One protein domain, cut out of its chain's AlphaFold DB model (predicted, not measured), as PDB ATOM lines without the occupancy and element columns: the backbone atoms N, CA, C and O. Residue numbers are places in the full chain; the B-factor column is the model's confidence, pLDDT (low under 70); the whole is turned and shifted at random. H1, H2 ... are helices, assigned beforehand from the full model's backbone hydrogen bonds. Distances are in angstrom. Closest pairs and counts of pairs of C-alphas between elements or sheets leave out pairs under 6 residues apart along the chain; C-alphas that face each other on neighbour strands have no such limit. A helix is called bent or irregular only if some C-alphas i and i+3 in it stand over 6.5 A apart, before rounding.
ATOM      1  N   GLU A   8     -26.573 -29.385  44.439       78.81
ATOM      2  CA  GLU A   8     -26.956 -30.800  44.412       78.81
ATOM      3  C   GLU A   8     -27.993 -31.142  45.497       78.81
ATOM      4  O   GLU A   8     -29.021 -31.750  45.200       78.81
ATOM      5  N   SER A   9     -27.784 -30.695  46.743       80.50
ATOM      6  CA  SER A   9     -28.724 -30.948  47.843       80.50
ATOM      7  C   SER A   9     -30.083 -30.278  47.615       80.50
ATOM      8  O   SER A   9     -31.118 -30.901  47.857       80.50
ATOM      9  N   SER A  10     -30.092 -29.057  47.073       82.56
ATOM     10  CA  SER A  10     -31.306 -28.316  46.718       82.56
ATOM     11  C   SER A  10     -32.072 -28.989  45.578       82.56
ATOM     12  O   SER A  10     -33.299 -29.083  45.631       82.56
ATOM     13  N   VAL A  11     -31.367 -29.529  44.574       83.81
ATOM     14  CA  VAL A  11     -31.977 -30.327  43.498       83.81
ATOM     15  C   VAL A  11     -32.521 -31.653  44.036       83.81
ATOM     16  O   VAL A  11     -33.666 -31.988  43.727       83.81
ATOM     17  N   ARG A  12     -31.767 -32.390  44.869       84.19
ATOM     18  CA  ARG A  12     -32.227 -33.662  45.462       84.19
ATOM     19  C   ARG A  12     -33.450 -33.447  46.364       84.19
ATOM     20  O   ARG A  12     -34.406 -34.209  46.256       84.19
ATOM     21  N   LEU A  13     -33.479 -32.378  47.168       84.81
ATOM     22  CA  LEU A  13     -34.633 -31.999  47.995       84.81
ATOM     23  C   LEU A  13     -35.871 -31.671  47.146       84.81
ATOM     24  O   LEU A  13     -36.942 -32.230  47.374       84.81
ATOM     25  N   LEU A  14     -35.734 -30.809  46.135       86.25
ATOM     26  CA  LEU A  14     -36.858 -30.424  45.276       86.25
ATOM     27  C   LEU A  14     -37.384 -31.614  44.450       86.25
ATOM     28  O   LEU A  14     -38.591 -31.756  44.260       86.25
ATOM     29  N   SER A  15     -36.493 -32.512  44.026       84.25
ATOM     30  CA  SER A  15     -36.852 -33.766  43.349       84.25
ATOM     31  C   SER A  15     -37.552 -34.751  44.290       84.25
ATOM     32  O   SER A  15     -38.495 -35.415  43.871       84.25
ATOM     33  N   ALA A  16     -37.169 -34.808  45.570       84.81
ATOM     34  CA  ALA A  16     -37.866 -35.608  46.578       84.81
ATOM     35  C   ALA A  16     -39.286 -35.081  46.863       84.81
ATOM     36  O   ALA A  16     -40.220 -35.874  46.948       84.81
ATOM     37  N   ILE A  17     -39.487 -33.758  46.913       85.94
ATOM     38  CA  ILE A  17     -40.822 -33.142  47.056       85.94
ATOM     39  C   ILE A  17     -41.709 -33.467  45.839       85.94
ATOM     40  O   ILE A  17     -42.859 -33.877  45.992       85.94
ATOM     41  N   VAL A  18     -41.166 -33.360  44.619       86.31
ATOM     42  CA  VAL A  18     -41.874 -33.736  43.378       86.31
ATOM     43  C   VAL A  18     -42.110 -35.254  43.283       86.31
ATOM     44  O   VAL A  18     -43.075 -35.690  42.654       86.31
ATOM     45  N   ALA A  19     -41.285 -36.080  43.935       83.75
ATOM     46  CA  ALA A  19     -41.552 -37.507  44.085       83.75
ATOM     47  C   ALA A  19     -42.703 -37.766  45.077       83.75
ATOM     48  O   ALA A  19     -43.609 -38.539  44.757       83.75
ATOM     49  N   ALA A  20     -42.717 -37.107  46.237       85.94
ATOM     50  CA  ALA A  20     -43.774 -37.257  47.237       85.94
ATOM     51  C   ALA A  20     -45.162 -36.852  46.702       85.94
ATOM     52  O   ALA A  20     -46.142 -37.545  46.966       85.94
ATOM     53  N   HIS A  21     -45.242 -35.794  45.886       84.50
ATOM     54  CA  HIS A  21     -46.508 -35.248  45.379       84.50
ATOM     55  C   HIS A  21     -46.635 -35.376  43.846       84.50
ATOM     56  O   HIS A  21     -46.444 -34.392  43.128       84.50
ATOM     57  N   PRO A  22     -46.979 -36.568  43.306       77.25
ATOM     58  CA  PRO A  22     -47.090 -36.782  41.857       77.25
ATOM     59  C   PRO A  22     -48.186 -35.941  41.184       77.25
ATOM     60  O   PRO A  22     -48.064 -35.614  40.006       77.25
ATOM     61  N   GLU A  23     -49.231 -35.568  41.924       80.12
ATOM     62  CA  GLU A  23     -50.375 -34.789  41.427       80.12
ATOM     63  C   GLU A  23     -50.103 -33.273  41.371       80.12
ATOM     64  O   GLU A  23     -50.923 -32.508  40.862       80.12
ATOM     65  N   LEU A  24     -48.940 -32.814  41.855       83.69
ATOM     66  CA  LEU A  24     -48.600 -31.394  41.951       83.69
ATOM     67  C   LEU A  24     -48.408 -30.752  40.563       83.69
ATOM     68  O   LEU A  24     -47.316 -30.722  39.982       83.69
ATOM     69  N   LYS A  25     -49.494 -30.185  40.030       80.62
ATOM     70  CA  LYS A  25     -49.547 -29.501  38.731       80.62
ATOM     71  C   LYS A  25     -48.905 -28.105  38.790       80.62
ATOM     72  O   LYS A  25     -49.587 -27.087  38.774       80.62
ATOM     73  N   LEU A  26     -47.572 -28.074  38.829       83.00
ATOM     74  CA  LEU A  26     -46.749 -26.855  38.837       83.00
ATOM     75  C   LEU A  26     -47.148 -25.857  37.728       83.00
ATOM     76  O   LEU A  26     -46.972 -26.140  36.538       83.00
ATOM     77  N   ASN A  27     -47.626 -24.665  38.107       86.81
ATOM     78  CA  ASN A  27     -47.955 -23.606  37.154       86.81
ATOM     79  C   ASN A  27     -46.705 -22.815  36.739       86.81
ATOM     80  O   ASN A  27     -46.316 -21.831  37.368       86.81
ATOM     81  N   TYR A  28     -46.086 -23.226  35.632       85.88
ATOM     82  CA  TYR A  28     -44.859 -22.601  35.129       85.88
ATOM     83  C   TYR A  28     -44.982 -21.111  34.767       85.88
ATOM     84  O   TYR A  28     -43.945 -20.467  34.681       85.88
ATOM     85  N   GLN A  29     -46.191 -20.560  34.556       84.56
ATOM     86  CA  GLN A  29     -46.382 -19.119  34.302       84.56
ATOM     87  C   GLN A  29     -46.290 -18.282  35.586       84.56
ATOM     88  O   GLN A  29     -45.699 -17.202  35.592       84.56
ATOM     89  N   GLU A  30     -46.855 -18.774  36.688       85.12
ATOM     90  CA  GLU A  30     -46.730 -18.131  38.001       85.12
ATOM     91  C   GLU A  30     -45.336 -18.343  38.583       85.12
ATOM     92  O   GLU A  30     -44.743 -17.388  39.069       85.12
ATOM     93  N   LEU A  31     -44.745 -19.533  38.422       83.12
ATOM     94  CA  LEU A  31     -43.358 -19.782  38.832       83.12
ATOM     95  C   LEU A  31     -42.362 -18.830  38.148       83.12
ATOM     96  O   LEU A  31     -41.453 -18.350  38.815       83.12
ATOM     97  N   SER A  32     -42.549 -18.490  36.864       85.44
ATOM     98  CA  SER A  32     -41.735 -17.452  36.210       85.44
ATOM     99  C   SER A  32     -41.901 -16.063  36.842       85.44
ATOM    100  O   SER A  32     -40.913 -15.363  37.034       85.44
ATOM    101  N   LYS A  33     -43.128 -15.677  37.222       85.75
ATOM    102  CA  LYS A  33     -43.396 -14.382  37.875       85.75
ATOM    103  C   LYS A  33     -42.804 -14.319  39.286       85.75
ATOM    104  O   LYS A  33     -42.195 -13.317  39.638       85.75
ATOM    105  N   CYS A  34     -42.954 -15.387  40.069       81.31
ATOM    106  CA  CYS A  34     -42.477 -15.455  41.451       81.31
ATOM    107  C   CYS A  34     -40.952 -15.622  41.568       81.31
ATOM    108  O   CYS A  34     -40.396 -15.310  42.615       81.31
ATOM    109  N   PHE A  35     -40.274 -16.116  40.525       80.06
ATOM    110  CA  PHE A  35     -38.808 -16.214  40.496       80.06
ATOM    111  C   PHE A  35     -38.126 -14.881  40.137       80.06
ATOM    112  O   PHE A  35     -37.023 -14.615  40.609       80.06
ATOM    113  N   GLY A  36     -38.785 -14.040  39.333       75.62
ATOM    114  CA  GLY A  36     -38.273 -12.732  38.913       75.62
ATOM    115  C   GLY A  36     -37.234 -12.775  37.780       75.62
ATOM    116  O   GLY A  36     -36.756 -13.834  37.369       75.62
ATOM    117  N   GLY A  37     -36.897 -11.588  37.262       78.06
ATOM    118  CA  GLY A  37     -35.994 -11.405  36.116       78.06
ATOM    119  C   GLY A  37     -36.547 -11.949  34.790       78.06
ATOM    120  O   GLY A  37     -37.733 -12.256  34.674       78.06
ATOM    121  N   ASP A  38     -35.674 -12.130  33.794       74.56
ATOM    122  CA  ASP A  38     -36.008 -12.628  32.442       74.56
ATOM    123  C   ASP A  38     -36.369 -14.134  32.389       74.56
ATOM    124  O   ASP A  38     -36.230 -14.818  31.367       74.56
ATOM    125  N   ALA A  39     -36.815 -14.695  33.514       79.06
ATOM    126  CA  ALA A  39     -37.081 -16.110  33.712       79.06
ATOM    127  C   ALA A  39     -38.364 -16.567  32.995       79.06
ATOM    128  O   ALA A  39     -39.388 -16.821  33.616       79.06
ATOM    129  N   THR A  40     -38.318 -16.713  31.671       87.38
ATOM    130  CA  THR A  40     -39.465 -17.176  30.870       87.38
ATOM    131  C   THR A  40     -40.029 -18.533  31.325       87.38
ATOM    132  O   THR A  40     -39.298 -19.425  31.771       87.38
ATOM    133  N   LYS A  41     -41.340 -18.747  31.114       87.88
ATOM    134  CA  LYS A  41     -42.040 -20.028  31.360       87.88
ATOM    135  C   LYS A  41     -41.270 -21.240  30.808       87.88
ATOM    136  O   LYS A  41     -41.175 -22.270  31.470       87.88
ATOM    137  N   SER A  42     -40.720 -21.125  29.598       84.44
ATOM    138  CA  SER A  42     -39.956 -22.186  28.928       84.44
ATOM    139  C   SER A  42     -38.594 -22.443  29.578       84.44
ATOM    140  O   SER A  42     -38.186 -23.601  29.667       84.44
ATOM    141  N   ALA A  43     -37.909 -21.411  30.085       83.31
ATOM    142  CA  ALA A  43     -36.694 -21.582  30.878       83.31
ATOM    143  C   ALA A  43     -36.987 -22.327  32.193       83.31
ATOM    144  O   ALA A  43     -36.282 -23.286  32.521       83.31
ATOM    145  N   MET A  44     -38.065 -21.954  32.893       86.00
ATOM    146  CA  MET A  44     -38.514 -22.639  34.112       86.00
ATOM    147  C   MET A  44     -38.902 -24.094  33.849       86.00
ATOM    148  O   MET A  44     -38.387 -25.000  34.505       86.00
ATOM    149  N   GLU A  45     -39.735 -24.350  32.840       86.06
ATOM    150  CA  GLU A  45     -40.112 -25.710  32.450       86.06
ATOM    151  C   GLU A  45     -38.872 -26.561  32.112       86.06
ATOM    152  O   GLU A  45     -38.760 -27.701  32.562       86.06
ATOM    153  N   ASN A  46     -37.894 -26.000  31.391       84.19
ATOM    154  CA  ASN A  46     -36.660 -26.700  31.031       84.19
ATOM    155  C   ASN A  46     -35.778 -27.054  32.244       84.19
ATOM    156  O   ASN A  46     -35.164 -28.121  32.253       84.19
ATOM    157  N   ARG A  47     -35.744 -26.219  33.295       81.75
ATOM    158  CA  ARG A  47     -35.093 -26.567  34.573       81.75
ATOM    159  C   ARG A  47     -35.857 -27.687  35.291       81.75
ATOM    160  O   ARG A  47     -35.259 -28.697  35.660       81.75
ATOM    161  N   PHE A  48     -37.182 -27.567  35.398       84.44
ATOM    162  CA  PHE A  48     -38.036 -28.566  36.052       84.44
ATOM    163  C   PHE A  48     -38.100 -29.925  35.337       84.44
ATOM    164  O   PHE A  48     -38.469 -30.914  35.970       84.44
ATOM    165  N   ARG A  49     -37.704 -30.026  34.061       84.06
ATOM    166  CA  ARG A  49     -37.567 -31.318  33.363       84.06
ATOM    167  C   ARG A  49     -36.526 -32.243  34.013       84.06
ATOM    168  O   ARG A  49     -36.787 -33.439  34.059       84.06
ATOM    169  N   ARG A  50     -35.419 -31.708  34.557       81.81
ATOM    170  CA  ARG A  50     -34.411 -32.498  35.306       81.81
ATOM    171  C   ARG A  50     -34.965 -32.953  36.654       81.81
ATOM    172  O   ARG A  50     -35.073 -34.137  36.914       81.81
ATOM    173  N   ILE A  51     -35.498 -32.019  37.438       85.06
ATOM    174  CA  ILE A  51     -36.168 -32.314  38.718       85.06
ATOM    175  C   ILE A  51     -37.250 -33.408  38.557       85.06
ATOM    176  O   ILE A  51     -37.403 -34.268  39.418       85.06
ATOM    177  N   LYS A  52     -37.969 -33.435  37.423       84.88
ATOM    178  CA  LYS A  52     -38.943 -34.488  37.090       84.88
ATOM    179  C   LYS A  52     -38.336 -35.826  36.635       84.88
ATOM    180  O   LYS A  52     -38.971 -36.847  36.892       84.88
ATOM    181  N   SER A  53     -37.166 -35.871  35.986       81.38
ATOM    182  CA  SER A  53     -36.457 -37.145  35.755       81.38
ATOM    183  C   SER A  53     -35.931 -37.715  37.066       81.38
ATOM    184  O   SER A  53     -36.134 -38.892  37.357       81.38
ATOM    185  N   ASP A  54     -35.344 -36.855  37.886       81.81
ATOM    186  CA  ASP A  54     -34.659 -37.222  39.118       81.81
ATOM    187  C   ASP A  54     -35.683 -37.700  40.164       81.81
ATOM    188  O   ASP A  54     -35.492 -38.737  40.794       81.81
ATOM    189  N   ALA A  55     -36.850 -37.046  40.250       84.25
ATOM    190  CA  ALA A  55     -37.998 -37.505  41.039       84.25
ATOM    191  C   ALA A  55     -38.511 -38.899  40.625       84.25
ATOM    192  O   ALA A  55     -38.913 -39.693  41.477       84.25
ATOM    193  N   GLN A  56     -38.502 -39.227  39.326       84.81
ATOM    194  CA  GLN A  56     -38.870 -40.568  38.852       84.81
ATOM    195  C   GLN A  56     -37.797 -41.608  39.194       84.81
ATOM    196  O   GLN A  56     -38.138 -42.754  39.482       84.81
ATOM    197  N   LEU A  57     -36.523 -41.210  39.219       81.06
ATOM    198  CA  LEU A  57     -35.407 -42.080  39.588       81.06
ATOM    199  C   LEU A  57     -35.385 -42.358  41.103       81.06
ATOM    200  O   LEU A  57     -35.226 -43.507  41.499       81.06
ATOM    201  N   ILE A  58     -35.700 -41.356  41.936       83.44
ATOM    202  CA  ILE A  58     -35.991 -41.532  43.372       83.44
ATOM    203  C   ILE A  58     -37.092 -42.585  43.572       83.44
ATOM    204  O   ILE A  58     -36.884 -43.547  44.309       83.44
ATOM    205  N   LYS A  59     -38.238 -42.467  42.877       84.44
ATOM    206  CA  LYS A  59     -39.317 -43.475  42.963       84.44
ATOM    207  C   LYS A  59     -38.860 -44.866  42.525       84.44
ATOM    208  O   LYS A  59     -39.203 -45.842  43.181       84.44
ATOM    209  N   ALA A  60     -38.091 -44.958  41.440       82.81
ATOM    210  CA  ALA A  60     -37.596 -46.229  40.923       82.81
ATOM    211  C   ALA A  60     -36.612 -46.927  41.879       82.81
ATOM    212  O   ALA A  60     -36.572 -48.154  41.894       82.81
ATOM    213  N   SER A  61     -35.847 -46.181  42.681       80.56
ATOM    214  CA  SER A  61     -34.974 -46.747  43.719       80.56
ATOM    215  C   SER A  61     -35.739 -47.136  44.984       80.56
ATOM    216  O   SER A  61     -35.522 -48.232  45.490       80.56
ATOM    217  N   ILE A  62     -36.705 -46.321  45.435       83.88
ATOM    218  CA  ILE A  62     -37.606 -46.686  46.547       83.88
ATOM    219  C   ILE A  62     -38.352 -47.989  46.217       83.88
ATOM    220  O   ILE A  62     -38.378 -48.910  47.028       83.88
ATOM    221  N   ALA A  63     -38.870 -48.122  44.991       82.88
ATOM    222  CA  ALA A  63     -39.520 -49.343  44.505       82.88
ATOM    223  C   ALA A  63     -38.577 -50.561  44.370       82.88
ATOM    224  O   ALA A  63     -39.049 -51.679  44.185       82.88
ATOM    225  N   LYS A  64     -37.255 -50.359  44.463       82.75
ATOM    226  CA  LYS A  64     -36.222 -51.410  44.506       82.75
ATOM    227  C   LYS A  64     -35.669 -51.655  45.917       82.75
ATOM    228  O   LYS A  64     -34.742 -52.445  46.056       82.75
ATOM    229  N   GLY A  65     -36.181 -50.969  46.944       79.81
ATOM    230  CA  GLY A  65     -35.640 -51.033  48.306       79.81
ATOM    231  C   GLY A  65     -34.248 -50.404  48.462       79.81
ATOM    232  O   GLY A  65     -33.521 -50.767  49.379       79.81
ATOM    233  N   LEU A  66     -33.856 -49.492  47.563       77.62
ATOM    234  CA  LEU A  66     -32.548 -48.829  47.567       77.62
ATOM    235  C   LEU A  66     -32.665 -47.391  48.084       77.62
ATOM    236  O   LEU A  66     -33.447 -46.598  47.547       77.62
ATOM    237  N   ASP A  67     -31.843 -47.038  49.074       75.25
ATOM    238  CA  ASP A  67     -31.851 -45.709  49.695       75.25
ATOM    239  C   ASP A  67     -31.550 -44.584  48.681       75.25
ATOM    240  O   ASP A  67     -30.463 -44.554  48.089       75.25
ATOM    241  N   PRO A  68     -32.447 -43.586  48.512       75.31
ATOM    242  CA  PRO A  68     -32.276 -42.522  47.518       75.31
ATOM    243  C   PRO A  68     -31.057 -41.605  47.695       75.31
ATOM    244  O   PRO A  68     -30.773 -40.787  46.818       75.31
ATOM    245  N   ILE A  69     -30.333 -41.721  48.812       77.12
ATOM    246  CA  ILE A  69     -29.088 -40.985  49.060       77.12
ATOM    247  C   ILE A  69     -27.937 -41.463  48.161       77.12
ATOM    248  O   ILE A  69     -27.097 -40.653  47.784       77.12
ATOM    249  N   HIS A  70     -27.933 -42.739  47.756       73.12
ATOM    250  CA  HIS A  70     -26.893 -43.337  46.908       73.12
ATOM    251  C   HIS A  70     -27.152 -43.170  45.400       73.12
ATOM    252  O   HIS A  70     -26.415 -43.709  44.576       73.12
ATOM    253  N   ILE A  71     -28.193 -42.425  45.020       74.81
ATOM    254  CA  ILE A  71     -28.473 -42.093  43.621       74.81
ATOM    255  C   ILE A  71     -27.664 -40.844  43.225       74.81
ATOM    256  O   ILE A  71     -27.805 -39.818  43.907       74.81
ATOM    257  N   PRO A  72     -26.906 -40.859  42.110       68.50
ATOM    258  CA  PRO A  72     -26.334 -39.643  41.533       68.50
ATOM    259  C   PRO A  72     -27.468 -38.744  41.015       68.50
ATOM    260  O   PRO A  72     -28.116 -39.038  40.010       68.50
ATOM    261  N   ILE A  73     -27.747 -37.659  41.740       70.12
ATOM    262  CA  ILE A  73     -28.813 -36.686  41.450       70.12
ATOM    263  C   ILE A  73     -28.171 -35.308  41.405       70.12
ATOM    264  O   ILE A  73     -27.444 -34.937  42.317       70.12
ATOM    265  N   GLY A  74     -28.418 -34.541  40.343       63.16
ATOM    266  CA  GLY A  74     -27.750 -33.253  40.118       63.16
ATOM    267  C   GLY A  74     -26.284 -33.353  39.664       63.16
ATOM    268  O   GLY A  74     -25.777 -32.388  39.094       63.16
ATOM    269  N   GLU A  75     -25.629 -34.505  39.835       55.62
ATOM    270  CA  GLU A  75     -24.287 -34.786  39.316       55.62
ATOM    271  C   GLU A  75     -24.305 -34.957  37.789       55.62
ATOM    272  O   GLU A  75     -24.595 -36.022  37.241       55.62
ATOM    273  N   GLY A  76     -23.998 -33.868  37.084       47.38
ATOM    274  CA  GLY A  76     -23.741 -33.874  35.650       47.38
ATOM    275  C   GLY A  76     -24.197 -32.604  34.937       47.38
ATOM    276  O   GLY A  76     -25.069 -31.861  35.390       47.38
ATOM    277  N   ASP A  77     -23.657 -32.399  33.737       42.56
ATOM    278  CA  ASP A  77     -24.089 -31.349  32.806       42.56
ATOM    279  C   ASP A  77     -25.585 -31.450  32.423       42.56
ATOM    280  O   ASP A  77     -26.185 -30.484  31.943       42.56
ATOM    281  N   GLY A  78     -26.206 -32.607  32.689       48.53
ATOM    282  CA  GLY A  78     -27.579 -32.990  32.382       48.53
ATOM    283  C   GLY A  78     -27.835 -33.217  30.893       48.53
ATOM    284  O   GLY A  78     -28.926 -32.919  30.396       48.53
ATOM    285  N   THR A  79     -26.836 -33.749  30.190       44.41
ATOM    286  CA  THR A  79     -27.013 -34.523  28.954       44.41
ATOM    287  C   THR A  79     -27.541 -35.934  29.245       44.41
ATOM    288  O   THR A  79     -28.357 -36.447  28.477       44.41
ATOM    289  N   THR A  80     -27.138 -36.511  30.383       48.38
ATOM    290  CA  THR A  80     -27.273 -37.930  30.763       48.38
ATOM    291  C   THR A  80     -28.705 -38.465  30.863       48.38
ATOM    292  O   THR A  80     -28.949 -39.610  30.498       48.38
ATOM    293  N   HIS A  81     -29.675 -37.658  31.303       50.44
ATOM    294  CA  HIS A  81     -31.030 -38.123  31.656       50.44
ATOM    295  C   HIS A  81     -32.113 -37.815  30.598       50.44
ATOM    296  O   HIS A  81     -33.272 -37.529  30.911       50.44
ATOM    297  N   ARG A  82     -31.759 -37.880  29.308       53.59
ATOM    298  CA  ARG A  82     -32.722 -37.767  28.195       53.59
ATOM    299  C   ARG A  82     -33.305 -39.135  27.821       53.59
ATOM    300  O   ARG A  82     -32.703 -39.843  27.020       53.59
ATOM    301  N   LYS A  83     -34.500 -39.460  28.336       45.72
ATOM    302  CA  LYS A  83     -35.299 -40.623  27.888       45.72
ATOM    303  C   LYS A  83     -35.437 -40.651  26.358       45.72
ATOM    304  O   LYS A  83     -35.767 -39.616  25.774       45.72
ATOM    305  N   GLY A  84     -35.275 -41.814  25.728       53.03
ATOM    306  CA  GLY A  84     -35.448 -41.989  24.282       53.03
ATOM    307  C   GLY A  84     -34.356 -41.298  23.465       53.03
ATOM    308  O   GLY A  84     -34.639 -40.659  22.448       53.03
ATOM    309  N   GLY A  85     -33.111 -41.339  23.946       62.62
ATOM    310  CA  GLY A  85     -31.975 -40.670  23.308       62.62
ATOM    311  C   GLY A  85     -31.594 -41.281  21.951       62.62
ATOM    312  O   GLY A  85     -31.873 -42.444  21.670       62.62
ATOM    313  N   ARG A  86     -30.866 -40.528  21.110       62.00
ATOM    314  CA  ARG A  86     -30.294 -41.088  19.865       62.00
ATOM    315  C   ARG A  86     -29.306 -42.226  20.154       62.00
ATOM    316  O   ARG A  86     -29.270 -43.175  19.381       62.00
ATOM    317  N   GLY A  87     -28.599 -42.175  21.285       62.84
ATOM    318  CA  GLY A  87     -27.760 -43.265  21.799       62.84
ATOM    319  C   GLY A  87     -28.531 -44.485  22.294       62.84
ATOM    320  O   GLY A  87     -28.003 -45.588  22.281       62.84
ATOM    321  N   GLU A  88     -29.792 -44.321  22.688       70.62
ATOM    322  CA  GLU A  88     -30.659 -45.435  23.083       70.62
ATOM    323  C   GLU A  88     -31.126 -46.196  21.835       70.62
ATOM    324  O   GLU A  88     -30.978 -47.410  21.763       70.62
ATOM    325  N   ILE A  89     -31.526 -45.469  20.784       69.19
ATOM    326  CA  ILE A  89     -31.803 -46.042  19.454       69.19
ATOM    327  C   ILE A  89     -30.537 -46.692  18.857       69.19
ATOM    328  O   ILE A  89     -30.615 -47.786  18.311       69.19
TER     329      ILE A  89
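Overview. This is residues 8 to 89 of the 509 residues of an uncharacterized protein of Coleophoma crateriformis (UniProt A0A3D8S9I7). One long helix, H3, makes the backbone of the shape, with two shorter helices packed crosswise on one side of it: H1 over its second half and H2 at its beginning. After H3 a long loop, residues 63 to 85, folds back past H3, and the tail, residues 84 to 89 with the tiny H4, sticks out on the side away from H1. The printed part has 82 residues with four named helices, H1, H2, H3 and H4 in that order, and no named strand; its class is all helix. It is only just compact, close to loose, with a radius of gyration of the C-alphas of 13.8 A and spans of 39 by 31 by 23 A.

Along the chain. Find C-alpha 8 at (-26.956, -30.800, 44.412); from there H1, residues 8 to 20, runs 18.2 A. Next comes H2, residues 28 to 35. Look then for C-alpha 41 at (-42.040, -20.028, 31.360), where H3, residues 41 to 62, begins its 31.0 A. H4, residues 86 to 89, ends at C-alpha 89 at (-31.803, -46.042, 19.454).

Arrangement. H3 has a kink of 26 degrees near residue 48; it is neither bent nor irregular, but only just: C-alphas 47 and 50 are 6.0 A apart. With residues 51 to 59 alone it touches H1, about perpendicular at 74 degrees; the closest C-alphas, of Ser 15 and Ala 55, are 4.5 A apart. With residues 41 to 45 alone it touches H2, about perpendicular at 78 degrees; the closest C-alphas, of Gln 29 and Lys 41, are 5.3 A apart. H1 and H2 are apart, and H4 touches no helix. Every O i to N i+4 pair is within hydrogen-bond range in H1 and H2, and 16 of 18 are in H3; H4 is too short for such a pair.

Size, cuts and confidence. The two C-alphas farthest apart, of Asp 38 and Gly 65, are 41.6 A apart. The printed part has no cut. The link from H3 to H4 is long, with 23 residues. Look at the B-factor column for low confidence: residue 72, residues 74 to 87 and residue 89 are under 70, and the mean pLDDT of the printed part is 76.8.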